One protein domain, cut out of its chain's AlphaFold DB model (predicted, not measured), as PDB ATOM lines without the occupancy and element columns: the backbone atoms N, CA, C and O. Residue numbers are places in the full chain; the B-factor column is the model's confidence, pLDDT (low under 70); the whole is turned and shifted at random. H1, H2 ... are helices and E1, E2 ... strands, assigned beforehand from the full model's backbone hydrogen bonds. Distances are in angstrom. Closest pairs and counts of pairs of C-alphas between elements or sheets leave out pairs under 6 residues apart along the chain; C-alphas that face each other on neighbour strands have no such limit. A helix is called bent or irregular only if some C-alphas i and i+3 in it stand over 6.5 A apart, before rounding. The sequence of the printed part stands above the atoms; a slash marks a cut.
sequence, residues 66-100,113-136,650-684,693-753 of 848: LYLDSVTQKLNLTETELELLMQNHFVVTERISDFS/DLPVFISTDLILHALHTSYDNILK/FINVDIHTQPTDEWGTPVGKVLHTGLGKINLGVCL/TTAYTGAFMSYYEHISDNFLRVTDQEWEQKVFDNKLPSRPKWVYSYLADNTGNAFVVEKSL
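AT A GLANCE: This is residues 66 to 100, 113 to 136, 650 to 684 and 693 to 753 of the 848 residues of the protein "Por_Secre_tail domain-containing protein" of Prolixibacteraceae bacterium (UniProt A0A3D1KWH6). Two small, strongly twisted sheets, E1 E5 E6 and E3 E4 E7, follow each other end to end as one long ribbon, for E4 runs on into E5 and E6 runs on into E7. H1 and H2 cover one face of the sheet E1 E5 E6, H4 packs near one end of the other sheet, and residues 126 to 136 of H3 stick out as a free arm. The 155 printed residues hold five named helices and seven named strands, in the order H1 H2 E1 E2 H3 E3 E4 E5 E6 E7 H4 H5; both sheets are antiparallel and the class is mixed, helices and strands. The whole is only just loose, close to compact, with a radius of gyration of the C-alphas of 18.2 A and spans of 59 by 42 by 29 A.

IN THESE COORDINATES: Find C-alpha 68 at (17.714, 28.574, -5.792), where H1 begins and runs to residue 75. H2 takes residues 79 to 88, and E1, residues 90 to 98, bends by 81 degrees at residue 95. E2 is residues 116 to 118; H3, residues 120 to 136, covers 24.9 A and ends at C-alpha 136 (24.252, -12.367, 8.650). Next come E3, 652 to 660, 22.9 A; E4, 666 to 675, 28.7 A; E5, 678 to 684; E6, 693 to 700, 21.2 A; E7, 703 to 708; H4, 716 to 725; and H5, 733 to 737, ending at C-alpha 737 (5.239, 21.692, 9.685).

HOW THE PARTS SIT: Look first at E5, the inner strand between E1 and E6: N 91 and O 682 are 2.9 A apart, N 681 and O 698 2.9 A. On the same face, two layers with this sheet, H1 has a height over the sheet of 8.7 A and H2 of 7.5 A; the closest C-alphas are Leu 68 and Ala 695, 5.2 A, and Leu 85 and Val 91, 4.9 A. E2 pairs with no named strand but touches E6, C-alphas of Phe 117 and Gly 698 at 4.4 A. H3 only grazes this sheet, with residues 120 to 122. In the other sheet, the hairpin E3 and E4 has N 658 and O 669 at 2.8 A, and E4 and E7 have N 672 and O 706 at 2.8 A. H4 is on this sheet, two layers; its closest C-alpha pair with E3 is Asp 716 and Asn 652, 5.2 A. Residues 739 to 740 pair, parallel, with 92 to 93 of E1. H5 is only just irregular, C-alphas 734 and 737 being 6.9 A apart. Each O i to N i+4 pair is within hydrogen-bond range in H1, H2 and H3, 5 of 6 in H4, and 0 of 1 in H5, where 1 of 2 O i to N i+3 pairs is.

THE WHOLE: The C-alphas farthest apart, of Leu 66 and Gly 664, are 60.6 A apart. The printed part has three cuts: across the first, C-alphas 100 and 113 are 19.3 A apart; across the second, C-alphas 136 and 650 are 17.6 A apart; across the third, C-alphas 684 and 693 are 6.4 A apart. Of the links that are printed whole, none is long. Mean pLDDT of the printed part is 86.9; 20 residues are under 70, among them 656 to 660 and 664 to 668.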
ATOM      1  N   LEU A  66      21.881  31.778  -3.805       93.44
ATOM      2  CA  LEU A  66      22.629  31.097  -4.859       93.44
ATOM      3  C   LEU A  66      22.032  29.705  -5.148       93.44
ATOM      4  O   LEU A  66      21.619  28.988  -4.235       93.44
ATOM      5  N   TYR A  67      21.992  29.323  -6.427       93.69
ATOM      6  CA  TYR A  67      21.386  28.088  -6.953       93.69
ATOM      7  C   TYR A  67      19.880  27.890  -6.718       93.69
ATOM      8  O   TYR A  67      19.343  26.916  -7.244       93.69
ATOM      9  N   LEU A  68      19.156  28.770  -6.012       95.19
ATOM     10  CA  LEU A  68      17.714  28.574  -5.792       95.19
ATOM     11  C   LEU A  68      16.917  28.575  -7.108       95.19
ATOM     12  O   LEU A  68      15.959  27.814  -7.243       95.19
ATOM     13  N   ASP A  69      17.351  29.351  -8.102       92.94
ATOM     14  CA  ASP A  69      16.819  29.330  -9.469       92.94
ATOM     15  C   ASP A  69      16.964  27.942 -10.124       92.94
ATOM     16  O   ASP A  69      16.005  27.370 -10.646       92.94
ATOM     17  N   SER A  70      18.160  27.369 -10.016       90.69
ATOM     18  CA  SER A  70      18.562  26.089 -10.585       90.69
ATOM     19  C   SER A  70      17.897  24.918  -9.867       90.69
ATOM     20  O   SER A  70      17.437  23.990 -10.528       90.69
ATOM     21  N   VAL A  71      17.799  24.961  -8.537       93.81
ATOM     22  CA  VAL A  71      17.074  23.974  -7.724       93.81
ATOM     23  C   VAL A  71      15.585  24.011  -8.083       93.81
ATOM     24  O   VAL A  71      15.023  22.984  -8.464       93.81
ATOM     25  N   THR A  72      14.967  25.199  -8.083       94.31
ATOM     26  CA  THR A  72      13.549  25.383  -8.447       94.31
ATOM     27  C   THR A  72      13.255  24.849  -9.848       94.31
ATOM     28  O   THR A  72      12.313  24.075 -10.022       94.31
ATOM     29  N   GLN A  73      14.088  25.187 -10.842       93.12
ATOM     30  CA  GLN A  73      13.906  24.742 -12.227       93.12
ATOM     31  C   GLN A  73      14.163  23.237 -12.414       93.12
ATOM     32  O   GLN A  73      13.395  22.565 -13.100       93.12
ATOM     33  N   LYS A  74      15.240  22.687 -11.837       91.62
ATOM     34  CA  LYS A  74      15.653  21.289 -12.079       91.62
ATOM     35  C   LYS A  74      14.891  20.273 -11.212       91.62
ATOM     36  O   LYS A  74      14.882  19.083 -11.543       91.62
ATOM     37  N   LEU A  75      14.233  20.709 -10.133       93.69
ATOM     38  CA  LEU A  75      13.301  19.894  -9.335       93.69
ATOM     39  C   LEU A  75      11.820  20.150  -9.679       93.69
ATOM     40  O   LEU A  75      10.972  19.318  -9.358       93.69
ATOM     41  N   ASN A  76      11.507  21.253 -10.374       94.19
ATOM     42  CA  ASN A  76      10.148  21.777 -10.558       94.19
ATOM     43  C   ASN A  76       9.430  21.916  -9.205       94.19
ATOM     44  O   ASN A  76       8.465  21.197  -8.947       94.19
ATOM     45  N   LEU A  77       9.950  22.762  -8.310       94.62
ATOM     46  CA  LEU A  77       9.306  23.026  -7.016       94.62
ATOM     47  C   LEU A  77       7.952  23.729  -7.210       94.62
ATOM     48  O   LEU A  77       7.805  24.560  -8.109       94.62
ATOM     49  N   THR A  78       6.967  23.395  -6.376       96.19
ATOM     50  CA  THR A  78       5.674  24.097  -6.343       96.19
ATOM     51  C   THR A  78       5.797  25.441  -5.620       96.19
ATOM     52  O   THR A  78       6.742  25.675  -4.865       96.19
ATOM     53  N   GLU A  79       4.813  26.325  -5.811       94.12
ATOM     54  CA  GLU A  79       4.715  27.574  -5.038       94.12
ATOM     55  C   GLU A  79       4.662  27.274  -3.527       94.12
ATOM     56  O   GLU A  79       5.381  27.897  -2.756       94.12
ATOM     57  N   THR A  80       3.918  26.243  -3.114       93.88
ATOM     58  CA  THR A  80       3.773  25.828  -1.709       93.88
ATOM     59  C   THR A  80       5.043  25.198  -1.116       93.88
ATOM     60  O   THR A  80       5.363  25.424   0.051       93.88
ATOM     61  N   GLU A  81       5.805  24.423  -1.896       95.88
ATOM     62  CA  GLU A  81       7.122  23.911  -1.480       95.88
ATOM     63  C   GLU A  81       8.131  25.058  -1.315       95.88
ATOM     64  O   GLU A  81       8.926  25.051  -0.373       95.88
ATOM     65  N   LEU A  82       8.068  26.073  -2.186       93.81
ATOM     66  CA  LEU A  82       8.874  27.287  -2.064       93.81
ATOM     67  C   LEU A  82       8.442  28.145  -0.861       93.81
ATOM     68  O   LEU A  82       9.306  28.665  -0.160       93.81
ATOM     69  N   GLU A  83       7.144  28.258  -0.566       92.31
ATOM     70  CA  GLU A  83       6.639  28.922   0.647       92.31
ATOM     71  C   GLU A  83       7.142  28.235   1.926       92.31
ATOM     72  O   GLU A  83       7.630  28.918   2.827       92.31
ATOM     73  N   LEU A  84       7.100  26.897   1.994       92.50
ATOM     74  CA  LEU A  84       7.669  26.133   3.113       92.50
ATOM     75  C   LEU A  84       9.184  26.362   3.242       92.50
ATOM     76  O   LEU A  84       9.664  26.646   4.342       92.50
ATOM     77  N   LEU A  85       9.922  26.321   2.127       93.88
ATOM     78  CA  LEU A  85      11.364  26.585   2.091       93.88
ATOM     79  C   LEU A  85      11.705  28.010   2.560       93.88
ATOM     80  O   LEU A  85      12.646  28.191   3.329       93.88
ATOM     81  N   MET A  86      10.932  29.020   2.152       92.12
ATOM     82  CA  MET A  86      11.120  30.414   2.578       92.12
ATOM     83  C   MET A  86      10.675  30.667   4.029       92.12
ATOM     84  O   MET A  86      11.243  31.532   4.695       92.12
ATOM     85  N   GLN A  87       9.682  29.929   4.540       89.31
ATOM     86  CA  GLN A  87       9.228  30.030   5.932       89.31
ATOM     87  C   GLN A  87      10.237  29.396   6.899       89.31
ATOM     88  O   GLN A  87      10.629  30.019   7.887       89.31
ATOM     89  N   ASN A  88      10.634  28.152   6.623       90.75
ATOM     90  CA  ASN A  88      11.387  27.303   7.548       90.75
ATOM     91  C   ASN A  88      12.907  27.329   7.309       90.75
ATOM     92  O   ASN A  88      13.651  26.809   8.136       90.75
ATOM     93  N   HIS A  89      13.361  27.858   6.167       93.00
ATOM     94  CA  HIS A  89      14.701  27.651   5.590       93.00
ATOM     95  C   HIS A  89      15.028  26.188   5.214       93.00
ATOM     96  O   HIS A  89      16.147  25.896   4.791       93.00
ATOM     97  N   PHE A  90      14.050  25.279   5.268       95.38
ATOM     98  CA  PHE A  90      14.122  23.949   4.661       95.38
ATOM     99  C   PHE A  90      12.730  23.420   4.275       95.38
ATOM    100  O   PHE A  90      11.717  23.845   4.831       95.38
ATOM    101  N   VAL A  91      12.675  22.474   3.339       96.56
ATOM    102  CA  VAL A  91      11.457  21.726   2.981       96.56
ATOM    103  C   VAL A  91      11.816  20.285   2.625       96.56
ATOM    104  O   VAL A  91      12.869  20.043   2.038       96.56
ATOM    105  N   VAL A  92      10.935  19.339   2.945       96.94
ATOM    106  CA  VAL A  92      10.995  17.942   2.472       96.94
ATOM    107  C   VAL A  92       9.708  17.658   1.697       96.94
ATOM    108  O   VAL A  92       8.656  18.183   2.063       96.94
ATOM    109  N   THR A  93       9.752  16.862   0.626       96.19
ATOM    110  CA  THR A  93       8.571  16.593  -0.215       96.19
ATOM    111  C   THR A  93       8.378  15.104  -0.504       96.19
ATOM    112  O   THR A  93       9.306  14.400  -0.901       96.19
ATOM    113  N   GLU A  94       7.151  14.602  -0.335       93.69
ATOM    114  CA  GLU A  94       6.793  13.235  -0.743       93.69
ATOM    115  C   GLU A  94       6.731  13.090  -2.275       93.69
ATOM    116  O   GLU A  94       6.970  12.003  -2.810       93.69
ATOM    117  N   ARG A  95       6.447  14.197  -2.983       95.06
ATOM    118  CA  ARG A  95       6.310  14.277  -4.449       95.06
ATOM    119  C   ARG A  95       7.590  13.900  -5.196       95.06
ATOM    120  O   ARG A  95       7.512  13.410  -6.322       95.06
ATOM    121  N   ILE A  96       8.753  14.144  -4.592       94.56
ATOM    122  CA  ILE A  96      10.053  13.729  -5.118       94.56
ATOM    123  C   ILE A  96      10.643  12.728  -4.127       94.56
ATOM    124  O   ILE A  96      11.241  13.106  -3.123       94.56
ATOM    125  N   SER A  97      10.429  11.445  -4.398       93.12
ATOM    126  CA  SER A  97      10.940  10.342  -3.590       93.12
ATOM    127  C   SER A  97      11.515   9.235  -4.465       93.12
ATOM    128  O   SER A  97      11.037   8.994  -5.575       93.12
ATOM    129  N   ASP A  98      12.549   8.576  -3.951       93.31
ATOM    130  CA  ASP A  98      13.308   7.523  -4.626       93.31
ATOM    131  C   ASP A  98      13.439   6.305  -3.689       93.31
ATOM    132  O   ASP A  98      13.131   6.391  -2.495       93.31
ATOM    133  N   PHE A  99      13.824   5.142  -4.213       92.06
ATOM    134  CA  PHE A  99      13.820   3.902  -3.422       92.06
ATOM    135  C   PHE A  99      15.023   3.754  -2.482       92.06
ATOM    136  O   PHE A  99      14.901   3.061  -1.476       92.06
ATOM    137  N   SER A 100      16.140   4.424  -2.772       92.38
ATOM    138  CA  SER A 100      17.372   4.358  -1.985       92.38
ATOM    139  C   SER A 100      18.115   5.695  -1.980       92.38
ATOM    140  O   SER A 100      17.842   6.597  -2.780       92.38
ATOM    141  N   ASP A 113      23.718  18.729 -11.557       83.25
ATOM    142  CA  ASP A 113      24.700  19.733 -11.099       83.25
ATOM    143  C   ASP A 113      24.103  20.706 -10.055       83.25
ATOM    144  O   ASP A 113      24.130  21.932 -10.225       83.25
ATOM    145  N   LEU A 114      23.455  20.161  -9.018       91.56
ATOM    146  CA  LEU A 114      22.914  20.928  -7.889       91.56
ATOM    147  C   LEU A 114      23.849  20.850  -6.671       91.56
ATOM    148  O   LEU A 114      24.535  19.839  -6.508       91.56
ATOM    149  N   PRO A 115      23.883  21.878  -5.797       93.44
ATOM    150  CA  PRO A 115      24.585  21.777  -4.523       93.44
ATOM    151  C   PRO A 115      23.998  20.657  -3.653       93.44
ATOM    152  O   PRO A 115      22.775  20.517  -3.582       93.44
ATOM    153  N   VAL A 116      24.853  19.880  -2.983       95.00
ATOM    154  CA  VAL A 116      24.438  18.708  -2.189       95.00
ATOM    155  C   VAL A 116      24.389  19.008  -0.691       95.00
ATOM    156  O   VAL A 116      25.283  19.658  -0.158       95.00
ATOM    157  N   PHE A 117      23.351  18.517  -0.021       96.88
ATOM    158  CA  PHE A 117      23.230  18.484   1.436       96.88
ATOM    159  C   PHE A 117      23.392  17.039   1.920       96.88
ATOM    160  O   PHE A 117      22.668  16.159   1.455       96.88
ATOM    161  N   ILE A 118      24.341  16.796   2.822       95.81
ATOM    162  CA  ILE A 118      24.714  15.469   3.323       95.81
ATOM    163  C   ILE A 118      24.050  15.268   4.688       95.81
ATOM    164  O   ILE A 118      24.587  15.675   5.718       95.81
ATOM    165  N   SER A 119      22.858  14.671   4.673       95.88
ATOM    166  CA  SER A 119      22.034  14.423   5.862       95.88
ATOM    167  C   SER A 119      22.627  13.376   6.811       95.88
ATOM    168  O   SER A 119      23.319  12.443   6.399       95.88
ATOM    169  N   THR A 120      22.297  13.498   8.095       95.88
ATOM    170  CA  THR A 120      22.551  12.485   9.130       95.88
ATOM    171  C   THR A 120      21.786  11.183   8.863       95.88
ATOM    172  O   THR A 120      22.323  10.103   9.109       95.88
ATOM    173  N   ASP A 121      20.600  11.267   8.251       95.25
ATOM    174  CA  ASP A 121      19.801  10.123   7.792       95.25
ATOM    175  C   ASP A 121      20.587   9.167   6.869       95.25
ATOM    176  O   ASP A 121      20.544   7.951   7.059       95.25
ATOM    177  N   LEU A 122      21.360   9.698   5.906       94.81
ATOM    178  CA  LEU A 122      22.229   8.893   5.029       94.81
ATOM    179  C   LEU A 122      23.239   8.066   5.842       94.81
ATOM    180  O   LEU A 122      23.550   6.928   5.493       94.81
ATOM    181  N   ILE A 123      23.766   8.651   6.916       95.06
ATOM    182  CA  ILE A 123      24.810   8.046   7.747       95.06
ATOM    183  C   ILE A 123      24.225   6.957   8.647       95.06
ATOM    184  O   ILE A 123      24.830   5.895   8.798       95.06
ATOM    185  N   LEU A 124      23.028   7.189   9.193       88.75
ATOM    186  CA  LEU A 124      22.283   6.181   9.947       88.75
ATOM    187  C   LEU A 124      21.886   4.989   9.064       88.75
ATOM    188  O   LEU A 124      22.019   3.853   9.511       88.75
ATOM    189  N   HIS A 125      21.491   5.221   7.806       91.06
ATOM    190  CA  HIS A 125      21.246   4.143   6.839       91.06
ATOM    191  C   HIS A 125      22.527   3.352   6.537       91.06
ATOM    192  O   HIS A 125      22.530   2.128   6.635       91.06
ATOM    193  N   ALA A 126      23.634   4.032   6.213       90.06
ATOM    194  CA  ALA A 126      24.905   3.374   5.896       90.06
ATOM    195  C   ALA A 126      25.426   2.511   7.062       90.06
ATOM    196  O   ALA A 126      25.905   1.393   6.850       90.06
ATOM    197  N   LEU A 127      25.258   2.992   8.299       84.75
ATOM    198  CA  LEU A 127      25.538   2.231   9.514       84.75
ATOM    199  C   LEU A 127      24.598   1.022   9.672       84.75
ATOM    200  O   LEU A 127      25.084  -0.088   9.894       84.75
ATOM    201  N   HIS A 128      23.282   1.220   9.544       82.75
ATOM    202  CA  HIS A 128      22.275   0.169   9.720       82.75
ATOM    203  C   HIS A 128      22.473  -0.998   8.747       82.75
ATOM    204  O   HIS A 128      22.669  -2.132   9.188       82.75
ATOM    205  N   THR A 129      22.489  -0.723   7.439       83.19
ATOM    206  CA  THR A 129      22.571  -1.777   6.416       83.19
ATOM    207  C   THR A 129      23.917  -2.510   6.473       83.19
ATOM    208  O   THR A 129      23.995  -3.702   6.171       83.19
ATOM    209  N   SER A 130      24.984  -1.837   6.922       80.06
ATOM    210  CA  SER A 130      26.274  -2.487   7.181       80.06
ATOM    211  C   SER A 130      26.220  -3.419   8.391       80.06
ATOM    212  O   SER A 130      26.700  -4.547   8.298       80.06
ATOM    213  N   TYR A 131      25.620  -2.982   9.504       69.06
ATOM    214  CA  TYR A 131      25.491  -3.774  10.732       69.06
ATOM    215  C   TYR A 131      24.717  -5.084  10.504       69.06
ATOM    216  O   TYR A 131      25.187  -6.148  10.909       69.06
ATOM    217  N   ASP A 132      23.579  -5.020   9.805       67.69
ATOM    218  CA  ASP A 132      22.765  -6.199   9.467       67.69
ATOM    219  C   ASP A 132      23.556  -7.238   8.651       67.69
ATOM    220  O   ASP A 132      23.641  -8.418   9.006       67.69
ATOM    221  N   ASN A 133      24.246  -6.781   7.605       73.12
ATOM    222  CA  ASN A 133      25.031  -7.665   6.749       73.12
ATOM    223  C   ASN A 133      26.223  -8.300   7.490       73.12
ATOM    224  O   ASN A 133      26.515  -9.483   7.280       73.12
ATOM    225  N   ILE A 134      26.887  -7.553   8.381       67.56
ATOM    226  CA  ILE A 134      27.957  -8.067   9.256       67.56
ATOM    227  C   ILE A 134      27.430  -9.210  10.139       67.56
ATOM    228  O   ILE A 134      28.099 -10.240  10.280       67.56
ATOM    229  N   LEU A 135      26.222  -9.061  10.692       56.81
ATOM    230  CA  LEU A 135      25.570 -10.088  11.505       56.81
ATOM    231  C   LEU A 135      25.278 -11.349  10.672       56.81
ATOM    232  O   LEU A 135      25.790 -12.422  10.993       56.81
ATOM    233  N   LYS A 136      24.583 -11.225   9.533       64.19
ATOM    234  CA  LYS A 136      24.252 -12.367   8.650       64.19
ATOM    235  C   LYS A 136      25.487 -13.158   8.181       64.19
ATOM    236  O   LYS A 136      25.460 -14.393   8.105       64.19
ATOM    237  N   PHE A 650      13.088  -1.165   3.392       90.44
ATOM    238  CA  PHE A 650      11.697  -0.976   3.832       90.44
ATOM    239  C   PHE A 650      11.371  -1.813   5.075       90.44
ATOM    240  O   PHE A 650      10.508  -2.691   5.046       90.44
ATOM    241  N   ILE A 651      12.059  -1.521   6.176       84.50
ATOM    242  CA  ILE A 651      11.881  -2.206   7.464       84.50
ATOM    243  C   ILE A 651      10.561  -1.858   8.174       84.50
ATOM    244  O   ILE A 651      10.081  -0.717   8.116       84.50
ATOM    245  N   ASN A 652      10.014  -2.827   8.916       86.56
ATOM    246  CA  ASN A 652       8.905  -2.650   9.859       86.56
ATOM    247  C   ASN A 652       9.086  -3.506  11.124       86.56
ATOM    248  O   ASN A 652       9.172  -4.729  11.053       86.56
ATOM    249  N   VAL A 653       8.991  -2.880  12.298       67.56
ATOM    250  CA  VAL A 653       9.162  -3.535  13.605       67.56
ATOM    251  C   VAL A 653       7.965  -3.293  14.526       67.56
ATOM    252  O   VAL A 653       7.412  -2.191  14.571       67.56
ATOM    253  N   ASP A 654       7.553  -4.315  15.287       58.53
ATOM    254  CA  ASP A 654       6.589  -4.145  16.374       58.53
ATOM    255  C   ASP A 654       7.259  -3.685  17.676       58.53
ATOM    256  O   ASP A 654       8.190  -4.318  18.165       58.53
ATOM    257  N   ILE A 655       6.782  -2.567  18.233       71.56
ATOM    258  CA  ILE A 655       7.421  -1.878  19.371       71.56
ATOM    259  C   ILE A 655       6.594  -1.909  20.664       71.56
ATOM    260  O   ILE A 655       7.123  -1.641  21.740       71.56
ATOM    261  N   HIS A 656       5.294  -2.216  20.594       66.44
ATOM    262  CA  HIS A 656       4.438  -2.358  21.775       66.44
ATOM    263  C   HIS A 656       3.199  -3.213  21.474       66.44
ATOM    264  O   HIS A 656       2.623  -3.114  20.395       66.44
ATOM    265  N   THR A 657       2.737  -4.018  22.438       53.41
ATOM    266  CA  THR A 657       1.465  -4.763  22.350       53.41
ATOM    267  C   THR A 657       0.521  -4.348  23.480       53.41
ATOM    268  O   THR A 657       0.835  -4.546  24.651       53.41
ATOM    269  N   GLN A 658      -0.664  -3.849  23.128       68.75
ATOM    270  CA  GLN A 658      -1.808  -3.656  24.019       68.75
ATOM    271  C   GLN A 658      -2.680  -4.933  23.991       68.75
ATOM    272  O   GLN A 658      -3.422  -5.144  23.026       68.75
ATOM    273  N   PRO A 659      -2.655  -5.796  25.026       40.03
ATOM    274  CA  PRO A 659      -3.434  -7.033  25.017       40.03
ATOM    275  C   PRO A 659      -4.946  -6.786  25.142       40.03
ATOM    276  O   PRO A 659      -5.722  -7.458  24.459       40.03
ATOM    277  N   THR A 660      -5.375  -5.817  25.961       58.00
ATOM    278  CA  THR A 660      -6.793  -5.536  26.257       58.00
ATOM    279  C   THR A 660      -7.173  -4.063  26.104       58.00
ATOM    280  O   THR A 660      -6.318  -3.178  26.168       58.00
ATOM    281  N   ASP A 661      -8.467  -3.789  25.945       74.69
ATOM    282  CA  ASP A 661      -9.046  -2.457  26.167       74.69
ATOM    283  C   ASP A 661      -9.083  -2.083  27.668       74.69
ATOM    284  O   ASP A 661      -8.653  -2.852  28.537       74.69
ATOM    285  N   GLU A 662      -9.603  -0.892  27.977       81.00
ATOM    286  CA  GLU A 662      -9.738  -0.372  29.342       81.00
ATOM    287  C   GLU A 662     -10.791  -1.096  30.211       81.00
ATOM    288  O   GLU A 662     -10.893  -0.822  31.408       81.00
ATOM    289  N   TRP A 663     -11.540  -2.044  29.637       71.69
ATOM    290  CA  TRP A 663     -12.517  -2.903  30.318       71.69
ATOM    291  C   TRP A 663     -12.015  -4.344  30.500       71.69
ATOM    292  O   TRP A 663     -12.712  -5.169  31.093       71.69
ATOM    293  N   GLY A 664     -10.804  -4.652  30.017       46.06
ATOM    294  CA  GLY A 664     -10.214  -5.991  30.044       46.06
ATOM    295  C   GLY A 664     -10.632  -6.890  28.874       46.06
ATOM    296  O   GLY A 664     -10.300  -8.077  28.878       46.06
ATOM    297  N   THR A 665     -11.331  -6.366  27.863       62.75
ATOM    298  CA  THR A 665     -11.662  -7.113  26.640       62.75
ATOM    299  C   THR A 665     -10.390  -7.336  25.821       62.75
ATOM    300  O   THR A 665      -9.706  -6.356  25.525       62.75
ATOM    301  N   PRO A 666     -10.053  -8.567  25.395       54.84
ATOM    302  CA  PRO A 666      -8.921  -8.792  24.499       54.84
ATOM    303  C   PRO A 666      -9.088  -8.051  23.165       54.84
ATOM    304  O   PRO A 666     -10.092  -8.227  22.477       54.84
ATOM    305  N   VAL A 667      -8.081  -7.255  22.795       65.75
ATOM    306  CA  VAL A 667      -7.995  -6.547  21.499       65.75
ATOM    307  C   VAL A 667      -6.727  -6.909  20.724       65.75
ATOM    308  O   VAL A 667      -6.735  -6.898  19.494       65.75
ATOM    309  N   GLY A 668      -5.646  -7.262  21.430       61.25
ATOM    310  CA  GLY A 668      -4.372  -7.650  20.824       61.25
ATOM    311  C   GLY A 668      -3.801  -6.598  19.880       61.25
ATOM    312  O   GLY A 668      -3.335  -6.936  18.798       61.25
ATOM    313  N   LYS A 669      -3.890  -5.318  20.231       72.75
ATOM    314  CA  LYS A 669      -3.381  -4.251  19.372       72.75
ATOM    315  C   LYS A 669      -1.863  -4.231  19.395       72.75
ATOM    316  O   LYS A 669      -1.280  -4.297  20.474       72.75
ATOM    317  N   VAL A 670      -1.225  -4.111  18.237       59.75
ATOM    318  CA  VAL A 670       0.239  -4.044  18.141       59.75
ATOM    319  C   VAL A 670       0.635  -2.742  17.454       59.75
ATOM    320  O   VAL A 670       0.198  -2.467  16.342       59.75
ATOM    321  N   LEU A 671       1.417  -1.914  18.144       81.75
ATOM    322  CA  LEU A 671       1.995  -0.683  17.611       81.75
ATOM    323  C   LEU A 671       3.279  -1.033  16.859       81.75
ATOM    324  O   LEU A 671       4.193  -1.625  17.436       81.75
ATOM    325  N   HIS A 672       3.339  -0.646  15.591       87.00
ATOM    326  CA  HIS A 672       4.479  -0.828  14.705       87.00
ATOM    327  C   HIS A 672       5.065   0.522  14.285       87.00
ATOM    328  O   HIS A 672       4.331   1.503  14.102       87.00
ATOM    329  N   THR A 673       6.370   0.533  14.034       89.44
ATOM    330  CA  THR A 673       7.070   1.600  13.311       89.44
ATOM    331  C   THR A 673       7.734   1.029  12.062       89.44
ATOM    332  O   THR A 673       8.103  -0.143  12.027       89.44
ATOM    333  N   GLY A 674       7.883   1.845  11.018       90.38
ATOM    334  CA  GLY A 674       8.521   1.403   9.777       90.38
ATOM    335  C   GLY A 674       8.993   2.549   8.890       90.38
ATOM    336  O   GLY A 674       8.572   3.696   9.065       90.38
ATOM    337  N   LEU A 675       9.869   2.233   7.938       93.38
ATOM    338  CA  LEU A 675      10.429   3.181   6.969       93.38
ATOM    339  C   LEU A 675       9.815   2.977   5.579       93.38
ATOM    340  O   LEU A 675       9.421   1.871   5.218       93.38
ATOM    341  N   GLY A 676       9.702   4.048   4.795       93.44
ATOM    342  CA  GLY A 676       9.304   3.981   3.388       93.44
ATOM    343  C   GLY A 676      10.380   4.536   2.454       93.44
ATOM    344  O   GLY A 676      11.567   4.538   2.761       93.44
ATOM    345  N   LYS A 677       9.944   5.059   1.304       95.31
ATOM    346  CA  LYS A 677      10.816   5.669   0.284       95.31
ATOM    347  C   LYS A 677      11.610   6.852   0.844       95.31
ATOM    348  O   LYS A 677      11.104   7.592   1.690       95.31
ATOM    349  N   ILE A 678      12.802   7.083   0.311       95.75
ATOM    350  CA  ILE A 678      13.627   8.237   0.674       95.75
ATOM    351  C   ILE A 678      13.017   9.496   0.043       95.75
ATOM    352  O   ILE A 678      12.773   9.540  -1.165       95.75
ATOM    353  N   ASN A 679      12.728  10.518   0.851       96.38
ATOM    354  CA  ASN A 679      12.187  11.797   0.388       96.38
ATOM    355  C   ASN A 679      13.319  12.768   0.041       96.38
ATOM    356  O   ASN A 679      14.323  12.841   0.748       96.38
ATOM    357  N   LEU A 680      13.149  13.565  -1.013       96.44
ATOM    358  CA  LEU A 680      14.059  14.668  -1.308       96.44
ATOM    359  C   LEU A 680      13.671  15.913  -0.497       96.44
ATOM    360  O   LEU A 680      12.489  16.176  -0.249       96.44
ATOM    361  N   GLY A 681      14.665  16.716  -0.132       96.00
ATOM    362  CA  GLY A 681      14.469  18.018   0.490       96.00
ATOM    363  C   GLY A 681      15.482  19.062   0.028       96.00
ATOM    364  O   GLY A 681      16.482  18.750  -0.623       96.00
ATOM    365  N   VAL A 682      15.198  20.318   0.360       97.31
ATOM    366  CA  VAL A 682      16.051  21.476   0.073       97.31
ATOM    367  C   VAL A 682      16.271  22.252   1.366       97.31
ATOM    368  O   VAL A 682      15.318  22.498   2.101       97.31
ATOM    369  N   CYS A 683      17.512  22.662   1.619       96.50
ATOM    370  CA  CYS A 683      17.939  23.416   2.797       96.50
ATOM    371  C   CYS A 683      18.643  24.714   2.370       96.50
ATOM    372  O   CYS A 683      19.389  24.728   1.388       96.50
ATOM    373  N   LEU A 684      18.425  25.803   3.110       95.12
ATOM    374  CA  LEU A 684      19.098  27.087   2.907       95.12
ATOM    375  C   LEU A 684      20.184  27.279   3.967       95.12
ATOM    376  O   LEU A 684      19.879  27.413   5.151       95.12
ATOM    377  N   THR A 693      24.059  32.973   1.179       93.44
ATOM    378  CA  THR A 693      23.114  31.857   1.322       93.44
ATOM    379  C   THR A 693      22.970  31.103  -0.001       93.44
ATOM    380  O   THR A 693      22.797  31.712  -1.056       93.44
ATOM    381  N   THR A 694      23.002  29.774   0.059       94.50
ATOM    382  CA  THR A 694      22.870  28.843  -1.067       94.50
ATOM    383  C   THR A 694      21.769  27.822  -0.777       94.50
ATOM    384  O   THR A 694      21.556  27.443   0.376       94.50
ATOM    385  N   ALA A 695      21.061  27.385  -1.820       96.94
ATOM    386  CA  ALA A 695      20.100  26.289  -1.744       96.94
ATOM    387  C   ALA A 695      20.794  24.941  -2.015       96.94
ATOM    388  O   ALA A 695      21.270  24.694  -3.125       96.94
ATOM    389  N   TYR A 696      20.823  24.067  -1.010       96.81
ATOM    390  CA  TYR A 696      21.397  22.722  -1.079       96.81
ATOM    391  C   TYR A 696      20.294  21.664  -1.127       96.81
ATOM    392  O   TYR A 696      19.267  21.812  -0.471       96.81
ATOM    393  N   THR A 697      20.494  20.599  -1.905       97.00
ATOM    394  CA  THR A 697      19.514  19.516  -2.100       97.00
ATOM    395  C   THR A 697      20.008  18.235  -1.432       97.00
ATOM    396  O   THR A 697      21.130  17.799  -1.695       97.00
ATOM    397  N   GLY A 698      19.180  17.633  -0.580       94.69
ATOM    398  CA  GLY A 698      19.508  16.444   0.213       94.69
ATOM    399  C   GLY A 698      18.391  15.406   0.220       94.69
ATOM    400  O   GLY A 698      17.314  15.631  -0.335       94.69
ATOM    401  N   ALA A 699      18.659  14.268   0.851       95.81
ATOM    402  CA  ALA A 699      17.748  13.129   0.942       95.81
ATOM    403  C   ALA A 699      17.471  12.764   2.414       95.81
ATOM    404  O   ALA A 699      18.371  12.871   3.246       95.81
ATOM    405  N   PHE A 700      16.244  12.345   2.730       96.62
ATOM    406  CA  PHE A 700      15.735  12.194   4.100       96.62
ATOM    407  C   PHE A 700      14.853  10.940   4.250       96.62
ATOM    408  O   PHE A 700      14.138  10.554   3.320       96.62
ATOM    409  N   MET A 701      14.882  10.305   5.421       95.25
ATOM    410  CA  MET A 701      14.104   9.101   5.742       95.25
ATOM    411  C   MET A 701      12.613   9.392   5.961       95.25
ATOM    412  O   MET A 701      12.213  10.439   6.474       95.25
ATOM    413  N   SER A 702      11.766   8.400   5.666       94.75
ATOM    414  CA  SER A 702      10.318   8.485   5.875       94.75
ATOM    415  C   SER A 702       9.822   7.547   6.991       94.75
ATOM    416  O   SER A 702       9.304   6.467   6.750       94.75
ATOM    417  N   TYR A 703       9.896   8.000   8.249       95.31
ATOM    418  CA  TYR A 703       9.369   7.286   9.435       95.31
ATOM    419  C   TYR A 703       7.827   7.257   9.537       95.31
ATOM    420  O   TYR A 703       7.195   8.314   9.472       95.31
ATOM    421  N   TYR A 704       7.221   6.079   9.717       95.56
ATOM    422  CA  TYR A 704       5.772   5.854   9.861       95.56
ATOM    423  C   TYR A 704       5.415   5.144  11.177       95.56
ATOM    424  O   TYR A 704       6.202   4.367  11.711       95.56
ATOM    425  N   GLU A 705       4.175   5.340  11.635       92.69
ATOM    426  CA  GLU A 705       3.566   4.680  12.799       92.69
ATOM    427  C   GLU A 705       2.239   4.027  12.376       92.69
ATOM    428  O   GLU A 705       1.450   4.648  11.658       92.69
ATOM    429  N   HIS A 706       1.951   2.799  12.822       93.62
ATOM    430  CA  HIS A 706       0.604   2.222  12.702       93.62
ATOM    431  C   HIS A 706       0.268   1.242  13.826       93.62
ATOM    432  O   HIS A 706       1.147   0.764  14.532       93.62
ATOM    433  N   ILE A 707      -1.022   0.942  13.985       91.88
ATOM    434  CA  ILE A 707      -1.513  -0.075  14.917       91.88
ATOM    435  C   ILE A 707      -2.233  -1.163  14.115       91.88
ATOM    436  O   ILE A 707      -3.088  -0.849  13.285       91.88
ATOM    437  N   SER A 708      -1.889  -2.423  14.365       84.69
ATOM    438  CA  SER A 708      -2.653  -3.602  13.948       84.69
ATOM    439  C   SER A 708      -3.572  -4.084  15.082       84.69
ATOM    440  O   SER A 708      -3.414  -3.675  16.231       84.69
ATOM    441  N   ASP A 709      -4.514  -4.979  14.778       83.31
ATOM    442  CA  ASP A 709      -5.393  -5.637  15.756       83.31
ATOM    443  C   ASP A 709      -5.153  -7.165  15.772       83.31
ATOM    444  O   ASP A 709      -4.571  -7.725  14.840       83.31
ATOM    445  N   ASN A 710      -5.684  -7.875  16.776       74.19
ATOM    446  CA  ASN A 710      -5.689  -9.350  16.863       74.19
ATOM    447  C   ASN A 710      -4.292 -10.016  16.921       74.19
ATOM    448  O   ASN A 710      -4.107 -11.133  16.441       74.19
ATOM    449  N   PHE A 711      -3.318  -9.340  17.529       64.62
ATOM    450  CA  PHE A 711      -1.910  -9.731  17.691       64.62
ATOM    451  C   PHE A 711      -1.127  -9.876  16.370       64.62
ATOM    452  O   PHE A 711      -0.051 -10.480  16.347       64.62
ATOM    453  N   LEU A 712      -1.645  -9.306  15.274       74.69
ATOM    454  CA  LEU A 712      -1.027  -9.349  13.950       74.69
ATOM    455  C   LEU A 712       0.288  -8.558  13.917       74.69
ATOM    456  O   LEU A 712       0.277  -7.329  13.926       74.69
ATOM    457  N   ARG A 713       1.409  -9.263  13.785       69.88
ATOM    458  CA  ARG A 713       2.701  -8.665  13.432       69.88
ATOM    459  C   ARG A 713       2.836  -8.624  11.920       69.88
ATOM    460  O   ARG A 713       2.539  -9.618  11.264       69.88
ATOM    461  N   VAL A 714       3.255  -7.473  11.407       79.38
ATOM    462  CA  VAL A 714       3.513  -7.241   9.982       79.38
ATOM    463  C   VAL A 714       4.980  -7.549   9.710       79.38
ATOM    464  O   VAL A 714       5.834  -7.034  10.428       79.38
ATOM    465  N   THR A 715       5.277  -8.370   8.704       77.31
ATOM    466  CA  THR A 715       6.673  -8.602   8.286       77.31
ATOM    467  C   THR A 715       7.165  -7.501   7.349       77.31
ATOM    468  O   THR A 715       6.362  -6.782   6.748       77.31
ATOM    469  N   ASP A 716       8.481  -7.399   7.170       80.69
ATOM    470  CA  ASP A 716       9.092  -6.442   6.241       80.69
ATOM    471  C   ASP A 716       8.570  -6.637   4.810       80.69
ATOM    472  O   ASP A 716       8.222  -5.667   4.153       80.69
ATOM    473  N   GLN A 717       8.349  -7.877   4.361       84.81
ATOM    474  CA  GLN A 717       7.782  -8.172   3.032       84.81
ATOM    475  C   GLN A 717       6.315  -7.708   2.908       84.81
ATOM    476  O   GLN A 717       5.890  -7.181   1.875       84.81
ATOM    477  N   GLU A 718       5.520  -7.847   3.975       87.06
ATOM    478  CA  GLU A 718       4.152  -7.310   4.039       87.06
ATOM    479  C   GLU A 718       4.107  -5.777   4.164       87.06
ATOM    480  O   GLU A 718       3.042  -5.170   3.995       87.06
ATOM    481  N   TRP A 719       5.221  -5.140   4.520       91.56
ATOM    482  CA  TRP A 719       5.365  -3.691   4.601       91.56
ATOM    483  C   TRP A 719       5.916  -3.102   3.298       91.56
ATOM    484  O   TRP A 719       5.291  -2.204   2.737       91.56
ATOM    485  N   GLU A 720       6.969  -3.687   2.737       90.38
ATOM    486  CA  GLU A 720       7.500  -3.443   1.394       90.38
ATOM    487  C   GLU A 720       6.392  -3.461   0.331       90.38
ATOM    488  O   GLU A 720       6.245  -2.499  -0.429       90.38
ATOM    489  N   GLN A 721       5.518  -4.477   0.331       91.38
ATOM    490  CA  GLN A 721       4.389  -4.511  -0.604       91.38
ATOM    491  C   GLN A 721       3.429  -3.319  -0.407       91.38
ATOM    492  O   GLN A 721       2.849  -2.836  -1.380       91.38
ATOM    493  N   LYS A 722       3.282  -2.779   0.815       93.38
ATOM    494  CA  LYS A 722       2.521  -1.534   1.062       93.38
ATOM    495  C   LYS A 722       3.281  -0.297   0.575       93.38
ATOM    496  O   LYS A 722       2.623   0.629   0.095       93.38
ATOM    497  N   VAL A 723       4.617  -0.268   0.650       92.56
ATOM    498  CA  VAL A 723       5.448   0.809   0.077       92.56
ATOM    499  C   VAL A 723       5.300   0.845  -1.448       92.56
ATOM    500  O   VAL A 723       5.011   1.909  -2.006       92.56
ATOM    501  N   PHE A 724       5.420  -0.304  -2.122       91.69
ATOM    502  CA  PHE A 724       5.255  -0.409  -3.578       91.69
ATOM    503  C   PHE A 724       3.820  -0.112  -4.034       91.69
ATOM    504  O   PHE A 724       3.622   0.666  -4.970       91.69
ATOM    505  N   ASP A 725       2.811  -0.640  -3.333       92.94
ATOM    506  CA  ASP A 725       1.398  -0.368  -3.627       92.94
ATOM    507  C   ASP A 725       0.966   1.073  -3.287       92.94
ATOM    508  O   ASP A 725      -0.122   1.496  -3.679       92.94
ATOM    509  N   ASN A 726       1.794   1.834  -2.557       89.69
ATOM    510  CA  ASN A 726       1.465   3.133  -1.950       89.69
ATOM    511  C   ASN A 726       0.253   3.054  -0.991       89.69
ATOM    512  O   ASN A 726      -0.587   3.952  -0.940       89.69
ATOM    513  N   LYS A 727       0.169   1.962  -0.219       93.25
ATOM    514  CA  LYS A 727      -0.862   1.667   0.802       93.25
ATOM    515  C   LYS A 727      -0.347   1.880   2.234       93.25
ATOM    516  O   LYS A 727      -0.776   1.196   3.163       93.25
ATOM    517  N   LEU A 728       0.605   2.793   2.403       92.56
ATOM    518  CA  LEU A 728       1.177   3.140   3.702       92.56
ATOM    519  C   LEU A 728       0.169   3.912   4.578       92.56
ATOM    520  O   LEU A 728      -0.718   4.588   4.046       92.56
ATOM    521  N   PRO A 729       0.290   3.835   5.917       93.12
ATOM    522  CA  PRO A 729      -0.441   4.713   6.827       93.12
ATOM    523  C   PRO A 729      -0.051   6.183   6.601       93.12
ATOM    524  O   PRO A 729       1.003   6.494   6.045       93.12
ATOM    525  N   SER A 730      -0.888   7.114   7.063       91.62
ATOM    526  CA  SER A 730      -0.537   8.538   7.054       91.62
ATOM    527  C   SER A 730       0.700   8.817   7.914       91.62
ATOM    528  O   SER A 730       0.889   8.200   8.962       91.62
ATOM    529  N   ARG A 731       1.514   9.792   7.493       92.12
ATOM    530  CA  ARG A 731       2.662  10.289   8.263       92.12
ATOM    531  C   ARG A 731       2.212  10.760   9.664       92.12
ATOM    532  O   ARG A 731       1.126  11.343   9.777       92.12
ATOM    533  N   PRO A 732       3.025  10.596  10.723       92.06
ATOM    534  CA  PRO A 732       2.719  11.164  12.036       92.06
ATOM    535  C   PRO A 732       2.543  12.688  11.952       92.06
ATOM    536  O   PRO A 732       3.431  13.393  11.475       92.06
ATOM    537  N   LYS A 733       1.405  13.228  12.421       91.62
ATOM    538  CA  LYS A 733       0.981  14.625  12.146       91.62
ATOM    539  C   LYS A 733       1.968  15.724  12.574       91.62
ATOM    540  O   LYS A 733       1.789  16.879  12.196       91.62
ATOM    541  N   TRP A 734       2.976  15.403  13.382       90.38
ATOM    542  CA  TRP A 734       4.010  16.346  13.804       90.38
ATOM    543  C   TRP A 734       5.034  16.676  12.700       90.38
ATOM    544  O   TRP A 734       5.661  17.728  12.792       90.38
ATOM    545  N   VAL A 735       5.152  15.878  11.624       92.12
ATOM    546  CA  VAL A 735       6.016  16.216  10.463       92.12
ATOM    547  C   VAL A 735       5.418  17.299   9.552       92.12
ATOM    548  O   VAL A 735       6.114  17.908   8.740       92.12
ATOM    549  N   TYR A 736       4.114  17.565   9.679       93.25
ATOM    550  CA  TYR A 736       3.354  18.434   8.774       93.25
ATOM    551  C   TYR A 736       3.821  19.899   8.751       93.25
ATOM    552  O   TYR A 736       3.413  20.647   7.870       93.25
ATOM    553  N   SER A 737       4.675  20.335   9.686       91.12
ATOM    554  CA  SER A 737       5.239  21.692   9.685       91.12
ATOM    555  C   SER A 737       6.340  21.928   8.644       91.12
ATOM    556  O   SER A 737       6.662  23.088   8.386       91.12
ATOM    557  N   TYR A 738       6.929  20.870   8.071       92.31
ATOM    558  CA  TYR A 738       8.019  20.965   7.082       92.31
ATOM    559  C   TYR A 738       7.837  20.078   5.840       92.31
ATOM    560  O   TYR A 738       8.557  20.258   4.856       92.31
ATOM    561  N   LEU A 739       6.903  19.123   5.885       95.12
ATOM    562  CA  LEU A 739       6.642  18.177   4.804       95.12
ATOM    563  C   LEU A 739       5.593  18.716   3.816       95.12
ATOM    564  O   LEU A 739       4.518  19.161   4.226       95.12
ATOM    565  N   ALA A 740       5.881  18.607   2.520       96.38
ATOM    566  CA  ALA A 740       4.906  18.709   1.438       96.38
ATOM    567  C   ALA A 740       4.438  17.308   0.993       96.38
ATOM    568  O   ALA A 740       5.222  16.356   0.984       96.38
ATOM    569  N   ASP A 741       3.162  17.189   0.631       94.19
ATOM    570  CA  ASP A 741       2.524  15.933   0.223       94.19
ATOM    571  C   ASP A 741       2.968  15.447  -1.171       94.19
ATOM    572  O   ASP A 741       3.744  16.091  -1.880       94.19
ATOM    573  N   ASN A 742       2.448  14.294  -1.598       92.12
ATOM    574  CA  ASN A 742       2.771  13.698  -2.901       92.12
ATOM    575  C   ASN A 742       2.309  14.513  -4.132       92.12
ATOM    576  O   ASN A 742       2.670  14.171  -5.260       92.12
ATOM    577  N   THR A 743       1.568  15.608  -3.935       93.38
ATOM    578  CA  THR A 743       1.224  16.604  -4.965       93.38
ATOM    579  C   THR A 743       2.023  17.907  -4.838       93.38
ATOM    580  O   THR A 743       1.929  18.761  -5.721       93.38
ATOM    581  N   GLY A 744       2.844  18.051  -3.793       91.94
ATOM    582  CA  GLY A 744       3.607  19.261  -3.485       91.94
ATOM    583  C   GLY A 744       2.782  20.341  -2.778       91.94
ATOM    584  O   GLY A 744       3.085  21.526  -2.925       91.94
ATOM    585  N   ASN A 745       1.727  19.962  -2.047       95.06
ATOM    586  CA  ASN A 745       0.945  20.859  -1.189       95.06
ATOM    587  C   ASN A 745       1.332  20.700   0.292       95.06
ATOM    588  O   ASN A 745       1.781  19.642   0.719       95.06
ATOM    589  N   ALA A 746       1.144  21.748   1.097       91.44
ATOM    590  CA  ALA A 746       1.402  21.695   2.535       91.44
ATOM    591  C   ALA A 746       0.268  20.982   3.290       91.44
ATOM    592  O   ALA A 746      -0.916  21.241   3.057       91.44
ATOM    593  N   PHE A 747       0.632  20.138   4.256       91.44
ATOM    594  CA  PHE A 747      -0.325  19.523   5.175       91.44
ATOM    595  C   PHE A 747      -0.909  20.540   6.177       91.44
ATOM    596  O   PHE A 747      -0.300  21.556   6.518       91.44
ATOM    597  N   VAL A 748      -2.096  20.245   6.718       88.12
ATOM    598  CA  VAL A 748      -2.723  21.073   7.762       88.12
ATOM    599  C   VAL A 748      -2.032  20.833   9.110       88.12
ATOM    600  O   VAL A 748      -2.204  19.788   9.738       88.12
ATOM    601  N   VAL A 749      -1.267  21.823   9.578       84.75
ATOM    602  CA  VAL A 749      -0.524  21.762  10.849       84.75
ATOM    603  C   VAL A 749      -1.466  21.890  12.054       84.75
ATOM    604  O   VAL A 749      -1.717  22.983  12.558       84.75
ATOM    605  N   GLU A 750      -1.976  20.758  12.544       76.31
ATOM    606  CA  GLU A 750      -2.814  20.691  13.756       76.31
ATOM    607  C   GLU A 750      -2.027  20.920  15.060       76.31
ATOM    608  O   GLU A 750      -2.567  21.452  16.029       76.31
ATOM    609  N   LYS A 751      -0.755  20.501  15.104       78.00
ATOM    610  CA  LYS A 751       0.118  20.573  16.286       78.00
ATOM    611  C   LYS A 751       1.563  20.814  15.840       78.00
ATOM    612  O   LYS A 751       1.996  20.267  14.835       78.00
ATOM    613  N   SER A 752       2.299  21.635  16.584       84.44
ATOM    614  CA  SER A 752       3.709  21.969  16.325       84.44
ATOM    615  C   SER A 752       4.429  22.310  17.636       84.44
ATOM    616  O   SER A 752       3.787  22.409  18.685       84.44
ATOM    617  N   LEU A 753       5.757  22.459  17.589       84.75
ATOM    618  CA  LEU A 753       6.554  22.917  18.732       84.75
ATOM    619  C   LEU A 753       6.210  24.372  19.121       84.75
ATOM    620  O   LEU A 753       5.846  25.172  18.250       84.75
TER     621      LEU A 753